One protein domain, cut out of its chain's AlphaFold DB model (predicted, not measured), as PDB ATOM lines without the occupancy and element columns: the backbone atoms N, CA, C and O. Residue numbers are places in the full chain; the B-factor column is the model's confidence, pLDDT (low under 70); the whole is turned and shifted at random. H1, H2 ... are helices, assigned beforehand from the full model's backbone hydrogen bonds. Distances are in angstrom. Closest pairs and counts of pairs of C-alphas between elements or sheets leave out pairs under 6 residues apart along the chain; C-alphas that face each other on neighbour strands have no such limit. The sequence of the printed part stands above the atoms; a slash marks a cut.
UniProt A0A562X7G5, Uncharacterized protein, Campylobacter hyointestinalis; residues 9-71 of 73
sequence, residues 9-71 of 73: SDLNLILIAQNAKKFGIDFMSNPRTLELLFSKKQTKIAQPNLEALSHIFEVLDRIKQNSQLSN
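What this domain is: This is residues 9 to 71 of the 73 residues of an uncharacterized protein of Campylobacter hyointestinalis (UniProt A0A562X7G5). The model is a wide, open U. On one side is a small, loose head made of the short helices H1 and H2 and the link between them, on the other is the long helix H3, and the stretch from residue 39 to 46 runs between the two with nothing filling the gap. H3 meets neither of the other helices, and most of it stands free. The printed part has 63 residues with three named helices, in the order H1, H2, H3, and no named strand, and its class is all helix. It is extended, with a radius of gyration of the C-alphas of 17.6 A and spans of 44 by 35 by 20 A.

Where its parts are: Find C-alpha 9 at (152.109, 134.190, 101.811); from there H1 runs through residues 9 to 22, 20.8 A from first to last C-alpha. Read on to Pro 31, where H2 begins; it holds residues 31 to 38 and is 10.5 A long, ending with C-alpha 38 at (151.538, 131.862, 92.335). Then go to Gln 47, where H3 begins, with its C-alpha at (158.675, 109.212, 87.730). H3 holds residues 47 to 69, 23 residues, and runs 33.4 A to C-alpha 69 at (188.712, 121.885, 94.843).

How they stand to each other: Look first at H1 and H2, which are near each other: their closest C-alphas are 8.0 A apart, and 6 pairs of C-alphas are within 10 A. Eight residues lie between them, a short link. From H2 another short link, again of 8 residues, leads to H3. H2 and H3 are apart, though they follow each other in the chain. H1 and H3 are apart as well. In the backbone of H2 and H3, every O i to N i+4 pair is within hydrogen-bond range; in H1, 9 of 10 are.

The domain as a whole: The C-alphas of Arg 32 and Ser 70, the two farthest apart in the domain, are 46.6 A apart. Look along residues 39 to 44, residues 46 to 52, of which 47 to 52 belong to H3, and residues 54 to 71, of which 54 to 69 belong to H3: these stretches stand free. Without them, the body has 32 residues, spans 31 by 22 by 17 A and has a radius of gyration of 10.3 A. The printed part has no cut, and neither link is long. In the B-factor column the mean pLDDT of the printed part is 75.0, and you will find values under 70 at residues 9 to 11, 27 to 28, 31 to 33, 36 to 37, 40 to 43 and 67 to 71.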
ATOM      1  N   SER A   9     152.014 134.348 103.267       63.00
ATOM      2  CA  SER A   9     152.109 134.190 101.811       63.00
ATOM      3  C   SER A   9     152.261 135.529 101.095       63.00
ATOM      4  O   SER A   9     153.050 135.632 100.162       63.00
ATOM      5  N   ASP A  10     151.579 136.564 101.572       65.88
ATOM      6  CA  ASP A  10     151.465 137.856 100.900       65.88
ATOM      7  C   ASP A  10     152.784 138.632 100.980       65.88
ATOM      8  O   ASP A  10     153.178 139.314 100.035       65.88
ATOM      9  N   LEU A  11     153.545 138.438 102.061       67.75
ATOM     10  CA  LEU A  11     154.859 139.055 102.243       67.75
ATOM     11  C   LEU A  11     155.909 138.455 101.288       67.75
ATOM     12  O   LEU A  11     156.705 139.186 100.699       67.75
ATOM     13  N   ASN A  12     155.862 137.139 101.048       71.81
ATOM     14  CA  ASN A  12     156.721 136.485 100.053       71.81
ATOM     15  C   ASN A  12     156.377 136.922  98.621       71.81
ATOM     16  O   ASN A  12     157.277 137.137  97.810       71.81
ATOM     17  N   LEU A  13     155.089 137.103  98.320       71.31
ATOM     18  CA  LEU A  13     154.630 137.610  97.023       71.31
ATOM     19  C   LEU A  13     155.156 139.022  96.751       71.31
ATOM     20  O   LEU A  13     155.669 139.292  95.664       71.31
ATOM     21  N   ILE A  14     155.108 139.893  97.763       74.25
ATOM     22  CA  ILE A  14     155.663 141.249  97.692       74.25
ATOM     23  C   ILE A  14     157.170 141.206  97.412       74.25
ATOM     24  O   ILE A  14     157.644 141.918  96.528       74.25
ATOM     25  N   LEU A  15     157.925 140.348  98.104       79.44
ATOM     26  CA  LEU A  15     159.373 140.217  97.889       79.44
ATOM     27  C   LEU A  15     159.717 139.733  96.473       79.44
ATOM     28  O   LEU A  15     160.656 140.236  95.852       79.44
ATOM     29  N   ILE A  16     158.948 138.785  95.932       73.06
ATOM     30  CA  ILE A  16     159.149 138.284  94.566       73.06
ATOM     31  C   ILE A  16     158.834 139.380  93.541       73.06
ATOM     32  O   ILE A  16     159.631 139.607  92.629       73.06
ATOM     33  N   ALA A  17     157.730 140.107  93.716       72.62
ATOM     34  CA  ALA A  17     157.364 141.223  92.847       72.62
ATOM     35  C   ALA A  17     158.411 142.354  92.881       72.62
ATOM     36  O   ALA A  17     158.795 142.886  91.837       72.62
ATOM     37  N   GLN A  18     158.939 142.682  94.064       78.81
ATOM     38  CA  GLN A  18     160.015 143.664  94.221       78.81
ATOM     39  C   GLN A  18     161.306 143.235  93.518       78.81
ATOM     40  O   GLN A  18     161.976 144.064  92.903       78.81
ATOM     41  N   ASN A  19     161.662 141.949  93.583       81.19
ATOM     42  CA  ASN A  19     162.829 141.440  92.869       81.19
ATOM     43  C   ASN A  19     162.625 141.451  91.353       81.19
ATOM     44  O   ASN A  19     163.531 141.860  90.636       81.19
ATOM     45  N   ALA A  20     161.446 141.081  90.861       72.62
ATOM     46  CA  ALA A  20     161.134 141.106  89.434       72.62
ATOM     47  C   ALA A  20     161.266 142.505  88.819       72.62
ATOM     48  O   ALA A  20     161.816 142.659  87.726       72.62
ATOM     49  N   LYS A  21     160.871 143.537  89.577       79.12
ATOM     50  CA  LYS A  21     161.024 144.937  89.173       79.12
ATOM     51  C   LYS A  21     162.483 145.310  88.889       79.12
ATOM     52  O   LYS A  21     162.737 146.098  87.983       79.12
ATOM     53  N   LYS A  22     163.450 144.711  89.599       82.06
ATOM     54  CA  LYS A  22     164.894 144.922  89.352       82.06
ATOM     55  C   LYS A  22     165.343 144.414  87.979       82.06
ATOM     56  O   LYS A  22     166.352 144.882  87.468       82.06
ATOM     57  N   PHE A  23     164.589 143.494  87.383       78.12
ATOM     58  CA  PHE A  23     164.834 142.931  86.054       78.12
ATOM     59  C   PHE A  23     163.887 143.505  84.987       78.12
ATOM     60  O   PHE A  23     163.748 142.930  83.912       78.12
ATOM     61  N   GLY A  24     163.215 144.627  85.278       77.88
ATOM     62  CA  GLY A  24     162.297 145.287  84.345       77.88
ATOM     63  C   GLY A  24     160.938 144.597  84.195       77.88
ATOM     64  O   GLY A  24     160.176 144.946  83.298       77.88
ATOM     65  N   ILE A  25     160.619 143.632  85.060       74.88
ATOM     66  CA  ILE A  25     159.346 142.913  85.030       74.88
ATOM     67  C   ILE A  25     158.411 143.505  86.090       74.88
ATOM     68  O   ILE A  25     158.683 143.413  87.287       74.88
ATOM     69  N   ASP A  26     157.292 144.096  85.664       72.44
ATOM     70  CA  ASP A  26     156.270 144.634  86.569       72.44
ATOM     71  C   ASP A  26     155.093 143.667  86.725       72.44
ATOM     72  O   ASP A  26     154.120 143.706  85.970       72.44
ATOM     73  N   PHE A  27     155.167 142.806  87.739       67.69
ATOM     74  CA  PHE A  27     154.070 141.897  88.068       67.69
ATOM     75  C   PHE A  27     152.911 142.572  88.820       67.69
ATOM     76  O   PHE A  27     151.798 142.053  88.788       67.69
ATOM     77  N   MET A  28     153.137 143.713  89.480       68.12
ATOM     78  CA  MET A  28     152.105 144.394  90.281       68.12
ATOM     79  C   MET A  28     151.083 145.118  89.403       68.12
ATOM     80  O   MET A  28     149.955 145.347  89.831       68.12
ATOM     81  N   SER A  29     151.466 145.439  88.166       70.25
ATOM     82  CA  SER A  29     150.581 146.027  87.159       70.25
ATOM     83  C   SER A  29     149.409 145.121  86.753       70.25
ATOM     84  O   SER A  29     148.393 145.619  86.267       70.25
ATOM     85  N   ASN A  30     149.516 143.802  86.965       72.44
ATOM     86  CA  ASN A  30     148.483 142.841  86.592       72.44
ATOM     87  C   ASN A  30     148.283 141.760  87.676       72.44
ATOM     88  O   ASN A  30     148.997 140.751  87.692       72.44
ATOM     89  N   PRO A  31     147.259 141.909  88.538       68.69
ATOM     90  CA  PRO A  31     146.929 140.936  89.583       68.69
ATOM     91  C   PRO A  31     146.721 139.507  89.063       68.69
ATOM     92  O   PRO A  31     147.104 138.545  89.723       68.69
ATOM     93  N   ARG A  32     146.201 139.349  87.839       69.75
ATOM     94  CA  ARG A  32     145.985 138.036  87.212       69.75
ATOM     95  C   ARG A  32     147.298 137.337  86.858       69.75
ATOM     96  O   ARG A  32     147.374 136.110  86.870       69.75
ATOM     97  N   THR A  33     148.348 138.099  86.555       68.94
ATOM     98  CA  THR A  33     149.694 137.558  86.334       68.94
ATOM     99  C   THR A  33     150.277 137.007  87.631       68.94
ATOM    100  O   THR A  33     150.841 135.914  87.617       68.94
ATOM    101  N   LEU A  34     150.088 137.711  88.752       70.44
ATOM    102  CA  LEU A  34     150.465 137.207  90.075       70.44
ATOM    103  C   LEU A  34     149.686 135.923  90.390       70.44
ATOM    104  O   LEU A  34     150.291 134.895  90.680       70.44
ATOM    105  N   GLU A  35     148.362 135.926  90.237       70.81
ATOM    106  CA  GLU A  35     147.541 134.728  90.456       70.81
ATOM    107  C   GLU A  35     147.999 133.531  89.617       70.81
ATOM    108  O   GLU A  35     148.094 132.425  90.136       70.81
ATOM    109  N   LEU A  36     148.338 133.720  88.339       69.62
ATOM    110  CA  LEU A  36     148.827 132.632  87.485       69.62
ATOM    111  C   LEU A  36     150.201 132.108  87.917       69.62
ATOM    112  O   LEU A  36     150.423 130.893  87.923       69.62
ATOM    113  N   LEU A  37     151.123 133.002  88.270       66.69
ATOM    114  CA  LEU A  37     152.470 132.633  88.707       66.69
ATOM    115  C   LEU A  37     152.453 131.895  90.043       66.69
ATOM    116  O   LEU A  37     153.183 130.918  90.208       66.69
ATOM    117  N   PHE A  38     151.600 132.345  90.958       70.19
ATOM    118  CA  PHE A  38     151.538 131.862  92.335       70.19
ATOM    119  C   PHE A  38     150.390 130.894  92.597       70.19
ATOM    120  O   PHE A  38     150.268 130.366  93.703       70.19
ATOM    121  N   SER A  39     149.575 130.610  91.579       73.62
ATOM    122  CA  SER A  39     148.620 129.512  91.620       73.62
ATOM    123  C   SER A  39     149.346 128.234  92.015       73.62
ATOM    124  O   SER A  39     150.464 127.953  91.568       73.62
ATOM    125  N   LYS A  40     148.709 127.442  92.878       67.75
ATOM    126  CA  LYS A  40     149.236 126.148  93.298       67.75
ATOM    127  C   LYS A  40     149.292 125.233  92.076       67.75
ATOM    128  O   LYS A  40     148.315 124.565  91.742       67.75
ATOM    129  N   LYS A  41     150.436 125.209  91.397       69.81
ATOM    130  CA  LYS A  41     150.650 124.310  90.269       69.81
ATOM    131  C   LYS A  41     150.729 122.896  90.824       69.81
ATOM    132  O   LYS A  41     151.607 122.582  91.623       69.81
ATOM    133  N   GLN A  42     149.799 122.034  90.421       64.88
ATOM    134  CA  GLN A  42     149.957 120.599  90.624       64.88
ATOM    135  C   GLN A  42     151.044 120.109  89.670       64.88
ATOM    136  O   GLN A  42     150.770 119.621  88.578       64.88
ATOM    137  N   THR A  43     152.301 120.257  90.073       65.69
ATOM    138  CA  THR A  43     153.434 119.622  89.405       65.69
ATOM    139  C   THR A  43     153.430 118.139  89.751       65.69
ATOM    140  O   THR A  43     154.194 117.677  90.594       65.69
ATOM    141  N   LYS A  44     152.534 117.373  89.116       71.00
ATOM    142  CA  LYS A  44     152.690 115.918  89.029       71.00
ATOM    143  C   LYS A  44     153.827 115.651  88.050       71.00
ATOM    144  O   LYS A  44     153.616 115.589  86.842       71.00
ATOM    145  N   ILE A  45     155.044 115.577  88.571       72.38
ATOM    146  CA  ILE A  45     156.213 115.193  87.782       72.38
ATOM    147  C   ILE A  45     156.168 113.670  87.650       72.38
ATOM    148  O   ILE A  45     156.101 112.963  88.652       72.38
ATOM    149  N   ALA A  46     156.141 113.162  86.417       80.56
ATOM    150  CA  ALA A  46     156.194 111.726  86.167       80.56
ATOM    151  C   ALA A  46     157.520 111.140  86.688       80.56
ATOM    152  O   ALA A  46     158.552 111.803  86.608       80.56
ATOM    153  N   GLN A  47     157.501 109.893  87.163       80.94
ATOM    154  CA  GLN A  47     158.675 109.212  87.730       80.94
ATOM    155  C   GLN A  47     159.948 109.319  86.857       80.94
ATOM    156  O   GLN A  47     160.983 109.707  87.396       80.94
ATOM    157  N   PRO A  48     159.897 109.124  85.520       83.12
ATOM    158  CA  PRO A  48     161.093 109.258  84.680       83.12
ATOM    159  C   PRO A  48     161.687 110.675  84.691       83.12
ATOM    160  O   PRO A  48     162.899 110.861  84.617       83.12
ATOM    161  N   ASN A  49     160.835 111.695  84.825       81.75
ATOM    162  CA  ASN A  49     161.273 113.087  84.895       81.75
ATOM    163  C   ASN A  49     161.883 113.415  86.266       81.75
ATOM    164  O   ASN A  49     162.770 114.259  86.344       81.75
ATOM    165  N   LEU A  50     161.436 112.754  87.342       84.19
ATOM    166  CA  LEU A  50     162.051 112.889  88.666       84.19
ATOM    167  C   LEU A  50     163.467 112.305  88.687       84.19
ATOM    168  O   LEU A  50     164.373 112.933  89.227       84.19
ATOM    169  N   GLU A  51     163.671 111.148  88.057       84.75
ATOM    170  CA  GLU A  51     164.993 110.517  87.934       84.75
ATOM    171  C   GLU A  51     165.957 111.388  87.122       84.75
ATOM    172  O   GLU A  51     167.081 111.647  87.558       84.75
ATOM    173  N   ALA A  52     165.492 111.931  85.992       86.94
ATOM    174  CA  ALA A  52     166.275 112.864  85.187       86.94
ATOM    175  C   ALA A  52     166.659 114.131  85.972       86.94
ATOM    176  O   ALA A  52     167.804 114.580  85.907       86.94
ATOM    177  N   LEU A  53     165.727 114.695  86.749       86.81
ATOM    178  CA  LEU A  53     166.002 115.853  87.603       86.81
ATOM    179  C   LEU A  53     167.021 115.527  88.699       86.81
ATOM    180  O   LEU A  53     167.946 116.310  88.904       86.81
ATOM    181  N   SER A  54     166.889 114.375  89.363       88.12
ATOM    182  CA  SER A  54     167.854 113.919  90.373       88.12
ATOM    183  C   SER A  54     169.262 113.844  89.793       88.12
ATOM    184  O   SER A  54     170.202 114.386  90.370       88.12
ATOM    185  N   HIS A  55     169.396 113.258  88.601       90.69
ATOM    186  CA  HIS A  55     170.685 113.144  87.932       90.69
ATOM    187  C   HIS A  55     171.308 114.511  87.616       90.69
ATOM    188  O   HIS A  55     172.497 114.725  87.854       90.69
ATOM    189  N   ILE A  56     170.509 115.470  87.135       89.69
ATOM    190  CA  ILE A  56     170.983 116.838  86.881       89.69
ATOM    191  C   ILE A  56     171.501 117.479  88.174       89.69
ATOM    192  O   ILE A  56     172.584 118.066  88.172       89.69
ATOM    193  N   PHE A  57     170.768 117.353  89.283       90.81
ATOM    194  CA  PHE A  57     171.198 117.918  90.563       90.81
ATOM    195  C   PHE A  57     172.475 117.264  91.099       90.81
ATOM    196  O   PHE A  57     173.356 117.979  91.572       90.81
ATOM    197  N   GLU A  58     172.628 115.946  90.963       91.50
ATOM    198  CA  GLU A  58     173.868 115.247  91.323       91.50
ATOM    199  C   GLU A  58     175.068 115.744  90.511       91.50
ATOM    200  O   GLU A  58     176.148 115.975  91.061       91.50
ATOM    201  N   VAL A  59     174.893 115.935  89.201       90.88
ATOM    202  CA  VAL A  59     175.949 116.461  88.326       90.88
ATOM    203  C   VAL A  59     176.324 117.883  88.732       90.88
ATOM    204  O   VAL A  59     177.511 118.194  88.845       90.88
ATOM    205  N   LEU A  60     175.337 118.741  88.999       84.81
ATOM    206  CA  LEU A  60     175.579 120.111  89.450       84.81
ATOM    207  C   LEU A  60     176.307 120.154  90.798       84.81
ATOM    208  O   LEU A  60     177.213 120.972  90.969       84.81
ATOM    209  N   ASP A  61     175.974 119.263  91.732       84.94
ATOM    210  CA  ASP A  61     176.653 119.208  93.027       84.94
ATOM    211  C   ASP A  61     178.100 118.710  92.892       84.94
ATOM    212  O   ASP A  61     179.014 119.280  93.488       84.94
ATOM    213  N   ARG A  62     178.359 117.738  92.007       86.31
ATOM    214  CA  ARG A  62     179.733 117.323  91.666       86.31
ATOM    215  C   ARG A  62     180.537 118.452  91.030       86.31
ATOM    216  O   ARG A  62     181.693 118.655  91.395       86.31
ATOM    217  N   ILE A  63     179.943 119.208  90.104       82.88
ATOM    218  CA  ILE A  63     180.592 120.383  89.501       82.88
ATOM    219  C   ILE A  63     180.931 121.404  90.588       82.88
ATOM    220  O   ILE A  63     182.054 121.905  90.623       82.88
ATOM    221  N   LYS A  64     180.004 121.671  91.511       77.88
ATOM    222  CA  LYS A  64     180.238 122.565  92.648       77.88
ATOM    223  C   LYS A  64     181.404 122.076  93.511       77.88
ATOM    224  O   LYS A  64     182.320 122.857  93.761       77.88
ATOM    225  N   GLN A  65     181.425 120.804  93.908       78.25
ATOM    226  CA  GLN A  65     182.518 120.228  94.703       78.25
ATOM    227  C   GLN A  65     183.871 120.324  93.979       78.25
ATOM    228  O   GLN A  65     184.857 120.769  94.566       78.25
ATOM    229  N   ASN A  66     183.914 120.011  92.682       77.12
ATOM    230  CA  ASN A  66     185.134 120.105  91.875       77.12
ATOM    231  C   ASN A  66     185.597 121.555  91.672       77.12
ATOM    232  O   ASN A  66     186.792 121.837  91.733       77.12
ATOM    233  N   SER A  67     184.664 122.494  91.493       69.00
ATOM    234  CA  SER A  67     184.983 123.924  91.396       69.00
ATOM    235  C   SER A  67     185.572 124.476  92.700       69.00
ATOM    236  O   SER A  67     186.456 125.327  92.663       69.00
ATOM    237  N   GLN A  68     185.150 123.944  93.855       58.91
ATOM    238  CA  GLN A  68     185.716 124.303  95.158       58.91
ATOM    239  C   GLN A  68     187.085 123.659  95.418       58.91
ATOM    240  O   GLN A  68     187.891 124.230  96.148       58.91
ATOM    241  N   LEU A  69     187.388 122.517  94.792       56.22
ATOM    242  CA  LEU A  69     188.712 121.885  94.843       56.22
ATOM    243  C   LEU A  69     189.742 122.569  93.927       56.22
ATOM    244  O   LEU A  69     190.936 122.487  94.202       56.22
ATOM    245  N   SER A  70     189.294 123.276  92.884       55.03
ATOM    246  CA  SER A  70     190.160 124.033  91.964       55.03
ATOM    247  C   SER A  70     190.683 125.359  92.540       55.03
ATOM    248  O   SER A  70     191.570 125.958  91.941       55.03
ATOM    249  N   ASN A  71     190.162 125.810  93.687       50.44
ATOM    250  CA  ASN A  71     190.584 127.033  94.384       50.44
ATOM    251  C   ASN A  71     191.414 126.724  95.644       50.44
ATOM    252  O   ASN A  71     191.228 127.347  96.691       50.44
TER     253      ASN A  71